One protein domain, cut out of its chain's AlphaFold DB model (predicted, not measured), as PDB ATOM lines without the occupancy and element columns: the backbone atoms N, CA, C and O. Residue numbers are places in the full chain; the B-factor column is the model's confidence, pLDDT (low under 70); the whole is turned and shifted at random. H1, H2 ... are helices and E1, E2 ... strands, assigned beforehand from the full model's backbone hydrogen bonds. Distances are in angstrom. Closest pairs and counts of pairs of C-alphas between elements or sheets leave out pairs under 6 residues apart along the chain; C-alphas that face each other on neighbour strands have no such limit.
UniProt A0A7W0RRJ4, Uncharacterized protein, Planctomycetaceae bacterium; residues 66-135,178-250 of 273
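Overview. This is residues 66 to 135 and 178 to 250 of the 273 residues of an uncharacterized protein of Planctomycetaceae bacterium (UniProt A0A7W0RRJ4). Two four-stranded sheets stand end to end as one long, narrow ribbon, with E1 running on into E2 and E7 into E8, and a helix lies across each end, H1 at one and H3 at the other. Beyond H1, residues 129 to 135 stick out, and beyond H3, residues 244 to 250 of H4. The printed part has 143 residues with four named helices and eight named strands, in the order E1 E2 E3 E4 H1 H2 E5 E6 E7 E8 H3 H4; its class is mixed, helices and strands. The sheets, both antiparallel, have the orders E1 E4 E7 E6 and E2 E3 E8 E5. The whole is extended, with a radius of gyration of the C-alphas of 25.4 A and spans of 88 by 34 by 24 A.

Along the chain. Find C-alpha 71 at (-25.523, -43.269, 5.020); from there E1, residues 71 to 78, runs 20.9 A. Next come E2, residues 81 to 85, E3, residues 88 to 93, and E4, residues 100 to 106, 20.1 A long. H1, residues 112 to 124, spans 18.4 A, and H2, residues 126 to 129, follows. Past the cut, find C-alpha 179 at (-67.325, -49.583, 17.107), where E5, residues 179 to 186, begins its 20.5 A. E6 is residues 190 to 193, E7 196 to 200 and E8 203 to 209, the last 19.7 A long. H3, residues 216 to 234, spans 26.9 A, and H4, residues 239 to 250, ends at C-alpha 250, (-89.343, -52.502, 2.604).

Arrangement. In the first sheet look at N 76 and O 102, 2.8 A, between E1 and E4; N 103 and O 199, 2.8 A, between E4 and E7; and N 191 and O 198, 2.9 A, between E7 and E6, a hairpin. H1 is on this sheet at a height of 6.4 A and runs across the strands, only just over E1 with 3 C-alphas; its closest C-alphas to E1 are Cys 118 and Cys 71, 5.7 A. H1 and H2 are close but not clearly touching, Gly 122 to Gly 128, 5.8 A between C-alphas. In the second sheet, find N 83 and O 90, 2.9 A, in the hairpin E2 and E3; N 91 and O 206, 2.8 A, between E3 and E8; and N 205 and O 184, 2.9 A, between E8 and E5. H3 is on this sheet at a height of 9.1 A and runs across the strands, over E5 and only just over E8, with 3 C-alphas; the closest C-alphas of H3 and E8 are those of Gly 218 and Ala 209, 4.3 A. H3, with residues 231 to 232 alone, only just touches H4, with 3 pairs of C-alphas within 8 A, the closest Leu 232 and Ala 239 at 5.8 A; they run opposite ways at a steep tilt of 57 degrees. Every O i to N i+4 pair is within hydrogen-bond range in H1, H3 and H4; H2 is too short for such a pair.

Size, cuts and confidence. The two C-alphas farthest apart, those of Gly 133 and Arg 249, are 89.1 A apart. Residues 136 to 177 are not printed, and C-alphas 135 and 178 are 62.6 A apart across this cut. Of the links that are printed whole, none is long. The mean pLDDT of the printed part is 80.6; 27 residues are under 70, among them 66 to 69, 125 to 135 and 233 to 239.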
ATOM      1  N   ASP A  66     -19.888 -41.557   9.113       48.25
ATOM      2  CA  ASP A  66     -20.191 -42.460   8.036       48.25
ATOM      3  C   ASP A  66     -19.128 -43.540   8.226       48.25
ATOM      4  O   ASP A  66     -18.060 -43.534   7.613       48.25
ATOM      5  N   GLY A  67     -19.358 -44.449   9.182       38.56
ATOM      6  CA  GLY A  67     -18.614 -45.704   9.146       38.56
ATOM      7  C   GLY A  67     -18.801 -46.347   7.765       38.56
ATOM      8  O   GLY A  67     -19.586 -45.885   6.942       38.56
ATOM      9  N   GLY A  68     -18.241 -47.528   7.541       46.22
ATOM     10  CA  GLY A  68     -18.873 -48.473   6.603       46.22
ATOM     11  C   GLY A  68     -20.283 -48.900   7.069       46.22
ATOM     12  O   GLY A  68     -20.625 -50.072   7.005       46.22
ATOM     13  N   GLY A  69     -21.044 -47.985   7.670       62.88
ATOM     14  CA  GLY A  69     -22.431 -48.072   8.052       62.88
ATOM     15  C   GLY A  69     -23.238 -47.242   7.068       62.88
ATOM     16  O   GLY A  69     -22.721 -46.333   6.419       62.88
ATOM     17  N   ALA A  70     -24.498 -47.618   6.921       74.06
ATOM     18  CA  ALA A  70     -25.373 -47.000   5.952       74.06
ATOM     19  C   ALA A  70     -25.435 -45.467   6.146       74.06
ATOM     20  O   ALA A  70     -25.543 -44.995   7.272       74.06
ATOM     21  N   CYS A  71     -25.339 -44.710   5.054       83.44
ATOM     22  CA  CYS A  71     -25.523 -43.269   5.020       83.44
ATOM     23  C   CYS A  71     -27.014 -42.931   5.159       83.44
ATOM     24  O   CYS A  71     -27.863 -43.554   4.515       83.44
ATOM     25  N   ASP A  72     -27.347 -41.927   5.962       87.06
ATOM     26  CA  ASP A  72     -28.734 -41.487   6.104       87.06
ATOM     27  C   ASP A  72     -29.186 -40.752   4.834       87.06
ATOM     28  O   ASP A  72     -28.613 -39.733   4.444       87.06
ATOM     29  N   ILE A  73     -30.227 -41.267   4.171       88.31
ATOM     30  CA  ILE A  73     -30.788 -40.666   2.951       88.31
ATOM     31  C   ILE A  73     -32.053 -39.877   3.271       88.31
ATOM     32  O   ILE A  73     -32.206 -38.732   2.844       88.31
ATOM     33  N   LEU A  74     -32.994 -40.499   3.983       89.44
ATOM     34  CA  LEU A  74     -34.259 -39.877   4.350       89.44
ATOM     35  C   LEU A  74     -34.762 -40.458   5.661       89.44
ATOM     36  O   LEU A  74     -35.136 -41.623   5.714       89.44
ATOM     37  N   ASN A  75     -34.902 -39.593   6.657       90.94
ATOM     38  CA  ASN A  75     -35.685 -39.881   7.843       90.94
ATOM     39  C   ASN A  75     -36.982 -39.066   7.786       90.94
ATOM     40  O   ASN A  75     -36.962 -37.832   7.799       90.94
ATOM     41  N   LEU A  76     -38.114 -39.753   7.669       91.50
ATOM     42  CA  LEU A  76     -39.436 -39.147   7.657       91.50
ATOM     43  C   LEU A  76     -40.228 -39.647   8.859       91.50
ATOM     44  O   LEU A  76     -40.632 -40.803   8.919       91.50
ATOM     45  N   SER A  77     -40.494 -38.741   9.791       93.25
ATOM     46  CA  SER A  77     -41.384 -38.977  10.920       93.25
ATOM     47  C   SER A  77     -42.714 -38.280  10.653       93.25
ATOM     48  O   SER A  77     -42.784 -37.049  10.591       93.25
ATOM     49  N   LEU A  78     -43.773 -39.063  10.453       88.81
ATOM     50  CA  LEU A  78     -45.132 -38.544  10.410       88.81
ATOM     51  C   LEU A  78     -45.706 -38.609  11.821       88.81
ATOM     52  O   LEU A  78     -45.886 -39.692  12.373       88.81
ATOM     53  N   GLY A  79     -45.991 -37.440  12.402       85.75
ATOM     54  CA  GLY A  79     -46.651 -37.356  13.705       85.75
ATOM     55  C   GLY A  79     -47.971 -38.140  13.727       85.75
ATOM     56  O   GLY A  79     -48.588 -38.293  12.670       85.75
ATOM     57  N   PRO A  80     -48.420 -38.607  14.907       82.62
ATOM     58  CA  PRO A  80     -49.675 -39.339  15.021       82.62
ATOM     59  C   PRO A  80     -50.823 -38.489  14.468       82.62
ATOM     60  O   PRO A  80     -50.987 -37.318  14.831       82.62
ATOM     61  N   VAL A  81     -51.596 -39.062  13.546       88.81
ATOM     62  CA  VAL A  81     -52.696 -38.362  12.878       88.81
ATOM     63  C   VAL A  81     -54.005 -38.830  13.486       88.81
ATOM     64  O   VAL A  81     -54.429 -39.956  13.255       88.81
ATOM     65  N   ALA A  82     -54.664 -37.930  14.212       88.56
ATOM     66  CA  ALA A  82     -56.005 -38.137  14.743       88.56
ATOM     67  C   ALA A  82     -56.993 -37.191  14.049       88.56
ATOM     68  O   ALA A  82     -56.863 -35.965  14.122       88.56
ATOM     69  N   LEU A  83     -57.992 -37.754  13.370       90.00
ATOM     70  CA  LEU A  83     -59.038 -37.008  12.671       90.00
ATOM     71  C   LEU A  83     -60.412 -37.477  13.144       90.00
ATOM     72  O   LEU A  83     -60.699 -38.669  13.144       90.00
ATOM     73  N   ASN A  84     -61.296 -36.531  13.464       86.44
ATOM     74  CA  ASN A  84     -62.715 -36.811  13.669       86.44
ATOM     75  C   ASN A  84     -63.520 -36.235  12.504       86.44
ATOM     76  O   ASN A  84     -63.575 -35.018  12.312       86.44
ATOM     77  N   VAL A  85     -64.161 -37.113  11.736       89.00
ATOM     78  CA  VAL A  85     -65.010 -36.730  10.610       89.00
ATOM     79  C   VAL A  85     -66.413 -37.267  10.846       89.00
ATOM     80  O   VAL A  85     -66.719 -38.420  10.552       89.00
ATOM     81  N   LEU A  86     -67.291 -36.411  11.376       85.81
ATOM     82  CA  LEU A  86     -68.714 -36.712  11.596       85.81
ATOM     83  C   LEU A  86     -68.946 -37.992  12.424       85.81
ATOM     84  O   LEU A  86     -69.861 -38.771  12.135       85.81
ATOM     85  N   GLY A  87     -68.119 -38.217  13.446       77.25
ATOM     86  CA  GLY A  87     -68.186 -39.409  14.293       77.25
ATOM     87  C   GLY A  87     -67.457 -40.636  13.752       77.25
ATOM     88  O   GLY A  87     -67.574 -41.698  14.350       77.25
ATOM     89  N   LEU A  88     -66.729 -40.509  12.641       86.38
ATOM     90  CA  LEU A  88     -65.679 -41.451  12.267       86.38
ATOM     91  C   LEU A  88     -64.359 -40.935  12.846       86.38
ATOM     92  O   LEU A  88     -63.900 -39.857  12.460       86.38
ATOM     93  N   ASN A  89     -63.795 -41.671  13.789       88.00
ATOM     94  CA  ASN A  89     -62.482 -41.415  14.347       88.00
ATOM     95  C   ASN A  89     -61.446 -42.194  13.533       88.00
ATOM     96  O   ASN A  89     -61.618 -43.386  13.294       88.00
ATOM     97  N   ILE A  90     -60.407 -41.512  13.071       90.25
ATOM     98  CA  ILE A  90     -59.310 -42.096  12.301       90.25
ATOM     99  C   ILE A  90     -58.035 -41.778  13.064       90.25
ATOM    100  O   ILE A  90     -57.704 -40.603  13.222       90.25
ATOM    101  N   ASN A  91     -57.347 -42.815  13.516       91.06
ATOM    102  CA  ASN A  91     -56.073 -42.729  14.202       91.06
ATOM    103  C   ASN A  91     -55.014 -43.472  13.381       91.06
ATOM    104  O   ASN A  91     -55.204 -44.634  13.031       91.06
ATOM    105  N   LEU A  92     -53.927 -42.782  13.042       90.56
ATOM    106  CA  LEU A  92     -52.757 -43.351  12.379       90.56
ATOM    107  C   LEU A  92     -51.534 -43.124  13.263       90.56
ATOM    108  O   LEU A  92     -51.164 -41.971  13.505       90.56
ATOM    109  N   ASP A  93     -50.912 -44.212  13.696       92.88
ATOM    110  CA  ASP A  93     -49.709 -44.215  14.525       92.88
ATOM    111  C   ASP A  93     -48.841 -45.460  14.266       92.88
ATOM    112  O   ASP A  93     -49.088 -46.239  13.341       92.88
ATOM    113  N   ASP A  94     -47.779 -45.609  15.055       91.12
ATOM    114  CA  ASP A  94     -46.833 -46.726  15.006       91.12
ATOM    115  C   ASP A  94     -47.253 -47.957  15.831       91.12
ATOM    116  O   ASP A  94     -46.398 -48.730  16.264       91.12
ATOM    117  N   CYS A  95     -48.549 -48.121  16.119       89.44
ATOM    118  CA  CYS A  95     -49.096 -49.145  17.020       89.44
ATOM    119  C   CYS A  95     -48.676 -49.007  18.498       89.44
ATOM    120  O   CYS A  95     -49.144 -49.766  19.352       89.44
ATOM    121  N   ALA A  96     -47.817 -48.042  18.837       89.56
ATOM    122  CA  ALA A  96     -47.358 -47.743  20.192       89.56
ATOM    123  C   ALA A  96     -47.728 -46.312  20.638       89.56
ATOM    124  O   ALA A  96     -47.298 -45.864  21.707       89.56
ATOM    125  N   GLY A  97     -48.554 -45.606  19.855       84.62
ATOM    126  CA  GLY A  97     -48.967 -44.220  20.100       84.62
ATOM    127  C   GLY A  97     -47.900 -43.174  19.747       84.62
ATOM    128  O   GLY A  97     -47.999 -42.019  20.173       84.62
ATOM    129  N   GLY A  98     -46.866 -43.575  19.012       88.06
ATOM    130  CA  GLY A  98     -45.800 -42.748  18.468       88.06
ATOM    131  C   GLY A  98     -45.989 -42.415  16.979       88.06
ATOM    132  O   GLY A  98     -47.000 -42.757  16.361       88.06
ATOM    133  N   PRO A  99     -45.046 -41.663  16.391       91.19
ATOM    134  CA  PRO A  99     -45.095 -41.308  14.981       91.19
ATOM    135  C   PRO A  99     -44.761 -42.507  14.090       91.19
ATOM    136  O   PRO A  99     -43.838 -43.261  14.382       91.19
ATOM    137  N   VAL A 100     -45.411 -42.600  12.929       92.00
ATOM    138  CA  VAL A 100     -44.981 -43.538  11.886       92.00
ATOM    139  C   VAL A 100     -43.661 -43.040  11.307       92.00
ATOM    140  O   VAL A 100     -43.586 -41.929  10.770       92.00
ATOM    141  N   THR A 101     -42.615 -43.857  11.402       92.81
ATOM    142  CA  THR A 101     -41.285 -43.516  10.893       92.81
ATOM    143  C   THR A 101     -40.967 -44.293   9.626       92.81
ATOM    144  O   THR A 101     -41.154 -45.508   9.573       92.81
ATOM    145  N   VAL A 102     -40.429 -43.599   8.628       92.75
ATOM    146  CA  VAL A 102     -39.789 -44.183   7.449       92.75
ATOM    147  C   VAL A 102     -38.336 -43.753   7.473       92.75
ATOM    148  O   VAL A 102     -38.042 -42.560   7.418       92.75
ATOM    149  N   ASP A 103     -37.447 -44.729   7.551       92.75
ATOM    150  CA  ASP A 103     -36.011 -44.524   7.552       92.75
ATOM    151  C   ASP A 103     -35.401 -45.176   6.316       92.75
ATOM    152  O   ASP A 103     -35.588 -46.367   6.044       92.75
ATOM    153  N   ILE A 104     -34.715 -44.371   5.519       91.94
ATOM    154  CA  ILE A 104     -34.037 -44.805   4.310       91.94
ATOM    155  C   ILE A 104     -32.561 -44.539   4.501       91.94
ATOM    156  O   ILE A 104     -32.137 -43.385   4.587       91.94
ATOM    157  N   THR A 105     -31.790 -45.615   4.480       90.38
ATOM    158  CA  THR A 105     -30.341 -45.566   4.592       90.38
ATOM    159  C   THR A 105     -29.708 -46.233   3.377       90.38
ATOM    160  O   THR A 105     -30.207 -47.227   2.846       90.38
ATOM    161  N   GLY A 106     -28.642 -45.645   2.848       89.19
ATOM    162  CA  GLY A 106     -27.879 -46.191   1.732       89.19
ATOM    163  C   GLY A 106     -26.665 -46.931   2.259       89.19
ATOM    164  O   GLY A 106     -25.905 -46.385   3.035       89.19
ATOM    165  N   ASP A 107     -26.440 -48.166   1.850       87.75
ATOM    166  CA  ASP A 107     -25.197 -48.874   2.131       87.75
ATOM    167  C   ASP A 107     -24.268 -48.735   0.909       87.75
ATOM    168  O   ASP A 107     -24.628 -49.196  -0.186       87.75
ATOM    169  N   PRO A 108     -23.092 -48.096   1.059       80.62
ATOM    170  CA  PRO A 108     -22.173 -47.871  -0.051       80.62
ATOM    171  C   PRO A 108     -21.520 -49.159  -0.578       80.62
ATOM    172  O   PRO A 108     -20.995 -49.167  -1.691       80.62
ATOM    173  N   GLU A 109     -21.580 -50.261   0.173       82.12
ATOM    174  CA  GLU A 109     -20.974 -51.548  -0.178       82.12
ATOM    175  C   GLU A 109     -22.006 -52.582  -0.666       82.12
ATOM    176  O   GLU A 109     -21.656 -53.505  -1.410       82.12
ATOM    177  N   ALA A 110     -23.287 -52.434  -0.309       82.12
ATOM    178  CA  ALA A 110     -24.322 -53.431  -0.616       82.12
ATOM    179  C   ALA A 110     -25.036 -53.256  -1.973       82.12
ATOM    180  O   ALA A 110     -25.895 -54.074  -2.324       82.12
ATOM    181  N   GLY A 111     -24.687 -52.241  -2.771       81.81
ATOM    182  CA  GLY A 111     -25.115 -52.163  -4.170       81.81
ATOM    183  C   GLY A 111     -25.087 -50.772  -4.802       81.81
ATOM    184  O   GLY A 111     -24.762 -49.771  -4.174       81.81
ATOM    185  N   LEU A 112     -25.434 -50.726  -6.095       86.81
ATOM    186  CA  LEU A 112     -25.285 -49.530  -6.930       86.81
ATOM    187  C   LEU A 112     -26.155 -48.352  -6.470       86.81
ATOM    188  O   LEU A 112     -25.731 -47.208  -6.599       86.81
ATOM    189  N   LEU A 113     -27.370 -48.615  -5.979       87.50
ATOM    190  CA  LEU A 113     -28.281 -47.547  -5.570       87.50
ATOM    191  C   LEU A 113     -27.887 -46.972  -4.207       87.50
ATOM    192  O   LEU A 113     -27.921 -45.756  -4.045       87.50
ATOM    193  N   GLY A 114     -27.473 -47.832  -3.268       85.06
ATOM    194  CA  GLY A 114     -26.916 -47.405  -1.983       85.06
ATOM    195  C   GLY A 114     -25.665 -46.547  -2.173       85.06
ATOM    196  O   GLY A 114     -25.645 -45.404  -1.728       85.06
ATOM    197  N   ALA A 115     -24.694 -47.035  -2.953       84.75
ATOM    198  CA  ALA A 115     -23.474 -46.296  -3.286       84.75
ATOM    199  C   ALA A 115     -23.755 -44.936  -3.936       84.75
ATOM    200  O   ALA A 115     -23.245 -43.919  -3.478       84.75
ATOM    201  N   LEU A 116     -24.622 -44.893  -4.953       89.12
ATOM    202  CA  LEU A 116     -24.950 -43.644  -5.641       89.12
ATOM    203  C   LEU A 116     -25.570 -42.606  -4.698       89.12
ATOM    204  O   LEU A 116     -25.224 -41.428  -4.761       89.12
ATOM    205  N   LEU A 117     -26.524 -43.022  -3.865       88.56
ATOM    206  CA  LEU A 117     -27.204 -42.100  -2.962       88.56
ATOM    207  C   LEU A 117     -26.291 -41.667  -1.812       88.56
ATOM    208  O   LEU A 117     -26.376 -40.506  -1.420       88.56
ATOM    209  N   CYS A 118     -25.367 -42.520  -1.358       85.69
ATOM    210  CA  CYS A 118     -24.318 -42.116  -0.421       85.69
ATOM    211  C   CYS A 118     -23.324 -41.133  -1.030       85.69
ATOM    212  O   CYS A 118     -22.980 -40.157  -0.374       85.69
ATOM    213  N   ASP A 119     -22.908 -41.316  -2.283       84.44
ATOM    214  CA  ASP A 119     -22.015 -40.368  -2.960       84.44
ATOM    215  C   ASP A 119     -22.670 -38.983  -3.092       84.44
ATOM    216  O   ASP A 119     -22.038 -37.947  -2.874       84.44
ATOM    217  N   VAL A 120     -23.965 -38.952  -3.421       85.50
ATOM    218  CA  VAL A 120     -24.740 -37.707  -3.494       85.50
ATOM    219  C   VAL A 120     -24.940 -37.102  -2.104       85.50
ATOM    220  O   VAL A 120     -24.755 -35.895  -1.951       85.50
ATOM    221  N   ALA A 121     -25.280 -37.907  -1.096       79.19
ATOM    222  CA  ALA A 121     -25.416 -37.448   0.284       79.19
ATOM    223  C   ALA A 121     -24.091 -36.874   0.805       79.19
ATOM    224  O   ALA A 121     -24.076 -35.755   1.300       79.19
ATOM    225  N   GLY A 122     -22.966 -37.555   0.583       74.19
ATOM    226  CA  GLY A 122     -21.627 -37.094   0.952       74.19
ATOM    227  C   GLY A 122     -21.205 -35.802   0.244       74.19
ATOM    228  O   GLY A 122     -20.557 -34.951   0.851       74.19
ATOM    229  N   LEU A 123     -21.616 -35.602  -1.014       74.69
ATOM    230  CA  LEU A 123     -21.380 -34.351  -1.742       74.69
ATOM    231  C   LEU A 123     -22.232 -33.180  -1.217       74.69
ATOM    232  O   LEU A 123     -21.795 -32.030  -1.281       74.69
ATOM    233  N   LEU A 124     -23.451 -33.457  -0.743       73.25
ATOM    234  CA  LEU A 124     -24.365 -32.465  -0.161       73.25
ATOM    235  C   LEU A 124     -24.077 -32.194   1.322       73.25
ATOM    236  O   LEU A 124     -24.359 -31.098   1.812       73.25
ATOM    237  N   ASN A 125     -23.505 -33.173   2.021       65.81
ATOM    238  CA  ASN A 125     -22.991 -33.025   3.368       65.81
ATOM    239  C   ASN A 125     -21.782 -32.091   3.325       65.81
ATOM    240  O   ASN A 125     -21.016 -32.054   2.360       65.81
ATOM    241  N   SER A 126     -21.606 -31.311   4.392       54.34
ATOM    242  CA  SER A 126     -20.561 -30.279   4.483       54.34
ATOM    243  C   SER A 126     -19.133 -30.841   4.332       54.34
ATOM    244  O   SER A 126     -18.187 -30.060   4.215       54.34
ATOM    245  N   ASP A 127     -18.993 -32.173   4.260       59.50
ATOM    246  CA  ASP A 127     -17.738 -32.880   4.063       59.50
ATOM    247  C   ASP A 127     -17.266 -32.996   2.604       59.50
ATOM    248  O   ASP A 127     -16.059 -33.001   2.338       59.50
ATOM    249  N   GLY A 128     -18.189 -32.935   1.638       57.66
ATOM    250  CA  GLY A 128     -17.864 -32.775   0.215       57.66
ATOM    251  C   GLY A 128     -17.130 -31.460  -0.094       57.66
ATOM    252  O   GLY A 128     -16.606 -31.274  -1.196       57.66
ATOM    253  N   LEU A 129     -17.057 -30.562   0.901       54.84
ATOM    254  CA  LEU A 129     -16.377 -29.272   0.883       54.84
ATOM    255  C   LEU A 129     -15.329 -29.112   2.017       54.84
ATOM    256  O   LEU A 129     -15.019 -27.974   2.375       54.84
ATOM    257  N   LEU A 130     -14.726 -30.190   2.564       62.81
ATOM    258  CA  LEU A 130     -13.567 -30.115   3.494       62.81
ATOM    259  C   LEU A 130     -12.278 -29.649   2.802       62.81
ATOM    260  O   LEU A 130     -11.237 -30.307   2.781       62.81
ATOM    261  N   ASN A 131     -12.322 -28.435   2.276       61.25
ATOM    262  CA  ASN A 131     -11.153 -27.636   1.998       61.25
ATOM    263  C   ASN A 131     -10.666 -27.017   3.320       61.25
ATOM    264  O   ASN A 131     -11.077 -25.911   3.683       61.25
ATOM    265  N   LEU A 132      -9.755 -27.698   4.027       59.47
ATOM    266  CA  LEU A 132      -9.035 -27.141   5.192       59.47
ATOM    267  C   LEU A 132      -8.326 -25.811   4.875       59.47
ATOM    268  O   LEU A 132      -8.018 -25.051   5.786       59.47
ATOM    269  N   GLY A 133      -8.101 -25.498   3.593       58.47
ATOM    270  CA  GLY A 133      -7.581 -24.211   3.134       58.47
ATOM    271  C   GLY A 133      -8.566 -23.039   3.232       58.47
ATOM    272  O   GLY A 133      -8.174 -21.911   2.951       58.47
ATOM    273  N   SER A 134      -9.826 -23.277   3.612       55.47
ATOM    274  CA  SER A 134     -10.824 -22.224   3.869       55.47
ATOM    275  C   SER A 134     -10.920 -21.811   5.344       55.47
ATOM    276  O   SER A 134     -11.549 -20.798   5.652       55.47
ATOM    277  N   LEU A 135     -10.286 -22.566   6.253       62.12
ATOM    278  CA  LEU A 135     -10.289 -22.281   7.685       62.12
ATOM    279  C   LEU A 135      -9.287 -21.169   8.015       62.12
ATOM    280  O   LEU A 135      -8.135 -21.190   7.583       62.12
ATOM    281  N   SER A 178     -66.904 -47.208  21.287       71.75
ATOM    282  CA  SER A 178     -66.454 -47.068  19.907       71.75
ATOM    283  C   SER A 178     -66.647 -48.401  19.169       71.75
ATOM    284  O   SER A 178     -66.341 -49.459  19.719       71.75
ATOM    285  N   THR A 179     -67.220 -48.381  17.959       77.88
ATOM    286  CA  THR A 179     -67.325 -49.583  17.107       77.88
ATOM    287  C   THR A 179     -66.166 -49.605  16.125       77.88
ATOM    288  O   THR A 179     -66.025 -48.670  15.338       77.88
ATOM    289  N   ASP A 180     -65.379 -50.675  16.123       85.00
ATOM    290  CA  ASP A 180     -64.259 -50.814  15.192       85.00
ATOM    291  C   ASP A 180     -64.779 -51.010  13.762       85.00
ATOM    292  O   ASP A 180     -65.622 -51.872  13.494       85.00
ATOM    293  N   ILE A 181     -64.313 -50.165  12.843       86.50
ATOM    294  CA  ILE A 181     -64.687 -50.199  11.424       86.50
ATOM    295  C   ILE A 181     -63.600 -50.894  10.617       86.50
ATOM    296  O   ILE A 181     -63.882 -51.782   9.813       86.50
ATOM    297  N   LEU A 182     -62.363 -50.457  10.820       88.69
ATOM    298  CA  LEU A 182     -61.177 -50.990  10.181       88.69
ATOM    299  C   LEU A 182     -60.044 -50.878  11.186       88.69
ATOM    300  O   LEU A 182     -59.738 -49.780  11.629       88.69
ATOM    301  N   ASN A 183     -59.424 -52.007  11.484       91.00
ATOM    302  CA  ASN A 183     -58.080 -52.031  12.018       91.00
ATOM    303  C   ASN A 183     -57.188 -52.586  10.901       91.00
ATOM    304  O   ASN A 183     -57.412 -53.701  10.414       91.00
ATOM    305  N   LEU A 184     -56.255 -51.765  10.430       90.88
ATOM    306  CA  LEU A 184     -55.217 -52.167   9.497       90.88
ATOM    307  C   LEU A 184     -53.873 -52.058  10.204       90.88
ATOM    308  O   LEU A 184     -53.341 -50.963  10.367       90.88
ATOM    309  N   GLU A 185     -53.319 -53.217  10.537       92.94
ATOM    310  CA  GLU A 185     -51.972 -53.353  11.075       92.94
ATOM    311  C   GLU A 185     -51.053 -53.819   9.950       92.94
ATOM    312  O   GLU A 185     -51.222 -54.901   9.373       92.94
ATOM    313  N   LEU A 186     -50.085 -52.982   9.603       91.62
ATOM    314  CA  LEU A 186     -48.979 -53.358   8.741       91.62
ATOM    315  C   LEU A 186     -47.738 -53.451   9.615       91.62
ATOM    316  O   LEU A 186     -47.315 -52.461  10.205       91.62
ATOM    317  N   ASN A 187     -47.149 -54.644   9.668       93.25
ATOM    318  CA  ASN A 187     -45.855 -54.819  10.312       93.25
ATOM    319  C   ASN A 187     -44.794 -53.975   9.600       93.25
ATOM    320  O   ASN A 187     -44.877 -53.759   8.385       93.25
ATOM    321  N   ALA A 188     -43.754 -53.619  10.345       92.25
ATOM    322  CA  ALA A 188     -42.544 -52.985   9.863       92.25
ATOM    323  C   ALA A 188     -42.062 -53.613   8.546       92.25
ATOM    324  O   ALA A 188     -41.714 -54.799   8.459       92.25
ATOM    325  N   ILE A 189     -42.030 -52.796   7.499       92.50
ATOM    326  CA  ILE A 189     -41.523 -53.184   6.188       92.50
ATOM    327  C   ILE A 189     -40.018 -52.934   6.162       92.50
ATOM    328  O   ILE A 189     -39.561 -51.830   6.455       92.50
ATOM    329  N   ASN A 190     -39.271 -53.962   5.758       93.06
ATOM    330  CA  ASN A 190     -37.826 -53.925   5.566       93.06
ATOM    331  C   ASN A 190     -37.506 -54.352   4.129       93.06
ATOM    332  O   ASN A 190     -37.754 -55.501   3.755       93.06
ATOM    333  N   LEU A 191     -36.982 -53.435   3.315       92.25
ATOM    334  CA  LEU A 191     -36.625 -53.687   1.917       92.25
ATOM    335  C   LEU A 191     -35.154 -53.368   1.677       92.25
ATOM    336  O   LEU A 191     -34.681 -52.315   2.082       92.25
ATOM    337  N   ASN A 192     -34.476 -54.238   0.929       89.19
ATOM    338  CA  ASN A 192     -33.153 -53.971   0.372       89.19
ATOM    339  C   ASN A 192     -33.275 -53.821  -1.148       89.19
ATOM    340  O   ASN A 192     -33.611 -54.777  -1.853       89.19
ATOM    341  N   LEU A 193     -33.000 -52.620  -1.648       91.19
ATOM    342  CA  LEU A 193     -33.066 -52.265  -3.060       91.19
ATOM    343  C   LEU A 193     -31.676 -51.885  -3.567       91.19
ATOM    344  O   LEU A 193     -31.338 -50.710  -3.672       91.19
ATOM    345  N   LEU A 194     -30.871 -52.896  -3.910       88.94
ATOM    346  CA  LEU A 194     -29.512 -52.712  -4.442       88.94
ATOM    347  C   LEU A 194     -28.648 -51.827  -3.528       88.94
ATOM    348  O   LEU A 194     -28.016 -50.875  -3.993       88.94
ATOM    349  N   GLY A 195     -28.664 -52.130  -2.232       82.31
ATOM    350  CA  GLY A 195     -27.921 -51.387  -1.219       82.31
ATOM    351  C   GLY A 195     -28.691 -50.225  -0.597       82.31
ATOM    352  O   GLY A 195     -28.238 -49.698   0.404       82.31
ATOM    353  N   LEU A 196     -29.865 -49.845  -1.109       91.25
ATOM    354  CA  LEU A 196     -30.756 -48.926  -0.396       91.25
ATOM    355  C   LEU A 196     -31.636 -49.717   0.577       91.25
ATOM    356  O   LEU A 196     -32.473 -50.511   0.142       91.25
ATOM    357  N   GLN A 197     -31.445 -49.511   1.875       91.00
ATOM    358  CA  GLN A 197     -32.278 -50.089   2.921       91.00
ATOM    359  C   GLN A 197     -33.438 -49.145   3.220       91.00
ATOM    360  O   GLN A 197     -33.240 -47.979   3.544       91.00
ATOM    361  N   VAL A 198     -34.660 -49.655   3.129       92.00
ATOM    362  CA  VAL A 198     -35.870 -48.941   3.543       92.00
ATOM    363  C   VAL A 198     -36.451 -49.688   4.724       92.00
ATOM    364  O   VAL A 198     -36.846 -50.847   4.590       92.00
ATOM    365  N   GLN A 199     -36.490 -49.019   5.865       94.25
ATOM    366  CA  GLN A 199     -37.092 -49.500   7.096       94.25
ATOM    367  C   GLN A 199     -38.281 -48.612   7.435       94.25
ATOM    368  O   GLN A 199     -38.257 -47.396   7.263       94.25
ATOM    369  N   THR A 200     -39.350 -49.228   7.907       93.00
ATOM    370  CA  THR A 200     -40.522 -48.513   8.412       93.00
ATOM    371  C   THR A 200     -40.865 -49.062   9.784       93.00
ATOM    372  O   THR A 200     -40.601 -50.237  10.046       93.00
ATOM    373  N   SER A 201     -41.422 -48.227  10.658       93.56
ATOM    374  CA  SER A 201     -42.065 -48.717  11.879       93.56
ATOM    375  C   SER A 201     -43.293 -49.554  11.522       93.56
ATOM    376  O   SER A 201     -43.738 -49.568  10.369       93.56
ATOM    377  N   ASP A 202     -43.881 -50.207  12.521       93.62
ATOM    378  CA  ASP A 202     -45.250 -50.687  12.373       93.62
ATOM    379  C   ASP A 202     -46.167 -49.505  12.011       93.62
ATOM    380  O   ASP A 202     -45.868 -48.340  12.302       93.62
ATOM    381  N   ILE A 203     -47.246 -49.800  11.295       91.81
ATOM    382  CA  ILE A 203     -48.240 -48.815  10.879       91.81
ATOM    383  C   ILE A 203     -49.594 -49.357  11.307       91.81
ATOM    384  O   ILE A 203     -50.088 -50.324  10.719       91.81
ATOM    385  N   CYS A 204     -50.193 -48.706  12.297       91.88
ATOM    386  CA  CYS A 204     -51.551 -48.980  12.729       91.88
ATOM    387  C   CYS A 204     -52.470 -47.870  12.242       91.88
ATOM    388  O   CYS A 204     -52.306 -46.696  12.575       91.88
ATOM    389  N   LEU A 205     -53.444 -48.258  11.424       91.06
ATOM    390  CA  LEU A 205     -54.570 -47.419  11.062       91.06
ATOM    391  C   LEU A 205     -55.817 -47.981  11.733       91.06
ATOM    392  O   LEU A 205     -56.416 -48.945  11.250       91.06
ATOM    393  N   ASP A 206     -56.223 -47.307  12.799       91.12
ATOM    394  CA  ASP A 206     -57.465 -47.575  13.497       91.12
ATOM    395  C   ASP A 206     -58.533 -46.597  13.037       91.12
ATOM    396  O   ASP A 206     -58.425 -45.375  13.166       91.12
ATOM    397  N   VAL A 207     -59.608 -47.151  12.501       90.56
ATOM    398  CA  VAL A 207     -60.808 -46.409  12.159       90.56
ATOM    399  C   VAL A 207     -61.940 -46.936  13.002       90.56
ATOM    400  O   VAL A 207     -62.345 -48.097  12.884       90.56
ATOM    401  N   THR A 208     -62.509 -46.050  13.803       89.19
ATOM    402  CA  THR A 208     -63.630 -46.382  14.659       89.19
ATOM    403  C   THR A 208     -64.799 -45.431  14.469       89.19
ATOM    404  O   THR A 208     -64.657 -44.289  14.037       89.19
ATOM    405  N   ALA A 209     -66.000 -45.925  14.738       83.94
ATOM    406  CA  ALA A 209     -67.235 -45.169  14.645       83.94
ATOM    407  C   ALA A 209     -67.819 -44.938  16.036       83.94
ATOM    408  O   ALA A 209     -68.225 -45.881  16.720       83.94
ATOM    409  N   ASP A 210     -67.948 -43.665  16.396       87.56
ATOM    410  CA  ASP A 210     -68.585 -43.231  17.630       87.56
ATOM    411  C   ASP A 210     -70.054 -42.898  17.382       87.56
ATOM    412  O   ASP A 210     -70.400 -42.002  16.605       87.56
ATOM    413  N   GLN A 211     -70.948 -43.582  18.092       80.50
ATOM    414  CA  GLN A 211     -72.383 -43.325  18.012       80.50
ATOM    415  C   GLN A 211     -72.787 -42.199  18.974       80.50
ATOM    416  O   GLN A 211     -72.337 -42.147  20.118       80.50
ATOM    417  N   GLY A 212     -73.653 -41.288  18.524       79.94
ATOM    418  CA  GLY A 212     -74.067 -40.138  19.329       79.94
ATOM    419  C   GLY A 212     -74.709 -39.001  18.537       79.94
ATOM    420  O   GLY A 212     -74.831 -39.035  17.311       79.94
ATOM    421  N   ASN A 213     -75.148 -37.962  19.246       72.94
ATOM    422  CA  ASN A 213     -75.798 -36.814  18.617       72.94
ATOM    423  C   ASN A 213     -74.777 -35.992  17.804       72.94
ATOM    424  O   ASN A 213     -73.767 -35.566  18.351       72.94
ATOM    425  N   GLY A 214     -75.034 -35.767  16.510       74.44
ATOM    426  CA  GLY A 214     -74.116 -35.054  15.599       74.44
ATOM    427  C   GLY A 214     -73.097 -35.932  14.852       74.44
ATOM    428  O   GLY A 214     -72.501 -35.473  13.880       74.44
ATOM    429  N   ASN A 215     -72.966 -37.209  15.218       80.75
ATOM    430  CA  ASN A 215     -72.048 -38.165  14.596       80.75
ATOM    431  C   ASN A 215     -72.716 -38.907  13.427       80.75
ATOM    432  O   ASN A 215     -73.077 -40.075  13.536       80.75
ATOM    433  N   LEU A 216     -72.954 -38.215  12.309       81.56
ATOM    434  CA  LEU A 216     -73.690 -38.761  11.156       81.56
ATOM    435  C   LEU A 216     -73.065 -40.050  10.590       81.56
ATOM    436  O   LEU A 216     -73.784 -41.025  10.370       81.56
ATOM    437  N   LEU A 217     -71.743 -40.069  10.381       80.81
ATOM    438  CA  LEU A 217     -71.030 -41.240   9.860       80.81
ATOM    439  C   LEU A 217     -70.878 -42.323  10.928       80.81
ATOM    440  O   LEU A 217     -71.092 -43.497  10.629       80.81
ATOM    441  N   GLY A 218     -70.610 -41.928  12.175       76.56
ATOM    442  CA  GLY A 218     -70.551 -42.858  13.303       76.56
ATOM    443  C   GLY A 218     -71.875 -43.604  13.524       76.56
ATOM    444  O   GLY A 218     -71.902 -44.830  13.632       76.56
ATOM    445  N   ASN A 219     -73.003 -42.889  13.465       75.19
ATOM    446  CA  ASN A 219     -74.343 -43.469  13.556       75.19
ATOM    447  C   ASN A 219     -74.669 -44.367  12.355       75.19
ATOM    448  O   ASN A 219     -75.288 -45.413  12.532       75.19
ATOM    449  N   LEU A 220     -74.290 -43.980  11.134       81.94
ATOM    450  CA  LEU A 220     -74.566 -44.783   9.941       81.94
ATOM    451  C   LEU A 220     -73.804 -46.114   9.972       81.94
ATOM    452  O   LEU A 220     -74.413 -47.177   9.840       81.94
ATOM    453  N   LEU A 221     -72.484 -46.055  10.160       81.69
ATOM    454  CA  LEU A 221     -71.612 -47.228  10.112       81.69
ATOM    455  C   LEU A 221     -71.811 -48.129  11.333       81.69
ATOM    456  O   LEU A 221     -71.917 -49.345  11.180       81.69
ATOM    457  N   GLY A 222     -71.987 -47.541  12.519       78.25
ATOM    458  CA  GLY A 222     -72.297 -48.281  13.740       78.25
ATOM    459  C   GLY A 222     -73.623 -49.048  13.659       78.25
ATOM    460  O   GLY A 222     -73.677 -50.233  13.993       78.25
ATOM    461  N   ASN A 223     -74.688 -48.426  13.133       73.94
ATOM    462  CA  ASN A 223     -75.975 -49.107  12.945       73.94
ATOM    463  C   ASN A 223     -75.915 -50.193  11.862       73.94
ATOM    464  O   ASN A 223     -76.554 -51.239  12.013       73.94
ATOM    465  N   LEU A 224     -75.175 -49.965  10.773       78.12
ATOM    466  CA  LEU A 224     -75.039 -50.928   9.680       78.12
ATOM    467  C   LEU A 224     -74.290 -52.184  10.135       78.12
ATOM    468  O   LEU A 224     -74.800 -53.293   9.970       78.12
ATOM    469  N   LEU A 225     -73.119 -52.014  10.750       76.94
ATOM    470  CA  LEU A 225     -72.301 -53.130  11.223       76.94
ATOM    471  C   LEU A 225     -72.967 -53.862  12.385       76.94
ATOM    472  O   LEU A 225     -73.022 -55.088  12.367       76.94
ATOM    473  N   GLY A 226     -73.584 -53.137  13.324       70.12
ATOM    474  CA  GLY A 226     -74.384 -53.745  14.387       70.12
ATOM    475  C   GLY A 226     -75.567 -54.554  13.843       70.12
ATOM    476  O   GLY A 226     -75.836 -55.658  14.312       70.12
ATOM    477  N   SER A 227     -76.245 -54.064  12.800       67.25
ATOM    478  CA  SER A 227     -77.348 -54.791  12.154       67.25
ATOM    479  C   SER A 227     -76.877 -56.045  11.416       67.25
ATOM    480  O   SER A 227     -77.571 -57.059  11.465       67.25
ATOM    481  N   ILE A 228     -75.718 -55.996  10.751       72.88
ATOM    482  CA  ILE A 228     -75.123 -57.144  10.050       72.88
ATOM    483  C   ILE A 228     -74.610 -58.181  11.054       72.88
ATOM    484  O   ILE A 228     -74.942 -59.355  10.914       72.88
ATOM    485  N   ALA A 229     -73.885 -57.767  12.096       68.19
ATOM    486  CA  ALA A 229     -73.417 -58.652  13.161       68.19
ATOM    487  C   ALA A 229     -74.596 -59.363  13.839       68.19
ATOM    488  O   ALA A 229     -74.619 -60.585  13.945       68.19
ATOM    489  N   HIS A 230     -75.656 -58.622  14.171       63.09
ATOM    490  CA  HIS A 230     -76.845 -59.201  14.791       63.09
ATOM    491  C   HIS A 230     -77.629 -60.140  13.850       63.09
ATOM    492  O   HIS A 230     -78.362 -61.018  14.318       63.09
ATOM    493  N   LEU A 231     -77.495 -59.960  12.533       64.69
ATOM    494  CA  LEU A 231     -78.076 -60.825  11.506       64.69
ATOM    495  C   LEU A 231     -77.261 -62.110  11.304       64.69
ATOM    496  O   LEU A 231     -77.850 -63.181  11.157       64.69
ATOM    497  N   LEU A 232     -75.931 -62.002  11.338       71.38
ATOM    498  CA  LEU A 232     -74.996 -63.124  11.266       71.38
ATOM    499  C   LEU A 232     -75.070 -63.994  12.529       71.38
ATOM    500  O   LEU A 232     -75.177 -65.209  12.403       71.38
ATOM    501  N   ASP A 233     -75.143 -63.390  13.718       65.88
ATOM    502  CA  ASP A 233     -75.281 -64.109  14.995       65.88
ATOM    503  C   ASP A 233     -76.623 -64.836  15.122       65.88
ATOM    504  O   ASP A 233     -76.707 -65.925  15.689       65.88
ATOM    505  N   ARG A 234     -77.704 -64.250  14.590       64.19
ATOM    506  CA  ARG A 234     -79.029 -64.883  14.642       64.19
ATOM    507  C   ARG A 234     -79.192 -66.013  13.630       64.19
ATOM    508  O   ARG A 234     -80.066 -66.851  13.850       64.19
ATOM    509  N   ASN A 235     -78.437 -66.037  12.525       65.12
ATOM    510  CA  ASN A 235     -78.538 -67.120  11.540       65.12
ATOM    511  C   ASN A 235     -77.367 -67.140  10.520       65.12
ATOM    512  O   ASN A 235     -77.553 -66.707   9.375       65.12
ATOM    513  N   PRO A 236     -76.180 -67.683  10.861       62.97
ATOM    514  CA  PRO A 236     -74.982 -67.576  10.016       62.97
ATOM    515  C   PRO A 236     -75.129 -68.254   8.640       62.97
ATOM    516  O   PRO A 236     -74.477 -67.851   7.682       62.97
ATOM    517  N   GLY A 237     -76.033 -69.233   8.501       67.56
ATOM    518  CA  GLY A 237     -76.334 -69.905   7.228       67.56
ATOM    519  C   GLY A 237     -77.476 -69.292   6.403       67.56
ATOM    520  O   GLY A 237     -77.736 -69.757   5.300       67.56
ATOM    521  N   ASN A 238     -78.183 -68.279   6.921       65.44
ATOM    522  CA  ASN A 238     -79.430 -67.767   6.330       65.44
ATOM    523  C   ASN A 238     -79.543 -66.230   6.346       65.44
ATOM    524  O   ASN A 238     -80.623 -65.688   6.098       65.44
ATOM    525  N   ALA A 239     -78.440 -65.517   6.596       68.12
ATOM    526  CA  ALA A 239     -78.390 -64.052   6.598       68.12
ATOM    527  C   ALA A 239     -78.939 -63.438   5.292       68.12
ATOM    528  O   ALA A 239     -79.639 -62.429   5.335       68.12
ATOM    529  N   ILE A 240     -78.723 -64.105   4.150       71.38
ATOM    530  CA  ILE A 240     -79.266 -63.718   2.838       71.38
ATOM    531  C   ILE A 240     -80.802 -63.805   2.821       71.38
ATOM    532  O   ILE A 240     -81.455 -62.852   2.410       71.38
ATOM    533  N   ASN A 241     -81.402 -64.879   3.349       69.06
ATOM    534  CA  ASN A 241     -82.862 -65.025   3.434       69.06
ATOM    535  C   ASN A 241     -83.490 -64.004   4.396       69.06
ATOM    536  O   ASN A 241     -84.596 -63.523   4.169       69.06
ATOM    537  N   ALA A 242     -82.785 -63.616   5.458       70.69
ATOM    538  CA  ALA A 242     -83.253 -62.584   6.377       70.69
ATOM    539  C   ALA A 242     -83.129 -61.156   5.795       70.69
ATOM    540  O   ALA A 242     -84.005 -60.325   6.042       70.69
ATOM    541  N   LEU A 243     -82.105 -60.887   4.973       76.12
ATOM    542  CA  LEU A 243     -81.979 -59.660   4.172       76.12
ATOM    543  C   LEU A 243     -83.047 -59.579   3.075       76.12
ATOM    544  O   LEU A 243     -83.662 -58.525   2.932       76.12
ATOM    545  N   LEU A 244     -83.329 -60.682   2.371       79.06
ATOM    546  CA  LEU A 244     -84.428 -60.766   1.402       79.06
ATOM    547  C   LEU A 244     -85.778 -60.489   2.066       79.06
ATOM    548  O   LEU A 244     -86.489 -59.595   1.628       79.06
ATOM    549  N   ASN A 245     -86.083 -61.140   3.191       75.19
ATOM    550  CA  ASN A 245     -87.324 -60.891   3.933       75.19
ATOM    551  C   ASN A 245     -87.442 -59.433   4.422       75.19
ATOM    552  O   ASN A 245     -88.542 -58.901   4.567       75.19
ATOM    553  N   ARG A 246     -86.320 -58.754   4.704       82.62
ATOM    554  CA  ARG A 246     -86.318 -57.332   5.085       82.62
ATOM    555  C   ARG A 246     -86.503 -56.423   3.868       82.62
ATOM    556  O   ARG A 246     -87.261 -55.462   3.963       82.62
ATOM    557  N   ALA A 247     -85.860 -56.735   2.745       78.12
ATOM    558  CA  ALA A 247     -86.033 -56.036   1.475       78.12
ATOM    559  C   ALA A 247     -87.473 -56.172   0.956       78.12
ATOM    560  O   ALA A 247     -88.065 -55.173   0.570       78.12
ATOM    561  N   GLU A 248     -88.077 -57.356   1.050       80.38
ATOM    562  CA  GLU A 248     -89.483 -57.613   0.712       80.38
ATOM    563  C   GLU A 248     -90.448 -56.818   1.596       80.38
ATOM    564  O   GLU A 248     -91.445 -56.291   1.111       80.38
ATOM    565  N   ARG A 249     -90.136 -56.648   2.888       76.75
ATOM    566  CA  ARG A 249     -90.923 -55.788   3.787       76.75
ATOM    567  C   ARG A 249     -90.761 -54.304   3.482       76.75
ATOM    568  O   ARG A 249     -91.725 -53.563   3.637       76.75
ATOM    569  N   LEU A 250     -89.576 -53.875   3.051       76.00
ATOM    570  CA  LEU A 250     -89.343 -52.502   2.604       76.00
ATOM    571  C   LEU A 250     -90.066 -52.230   1.279       76.00
ATOM    572  O   LEU A 250     -90.753 -51.221   1.167       76.00
TER     573      LEU A 250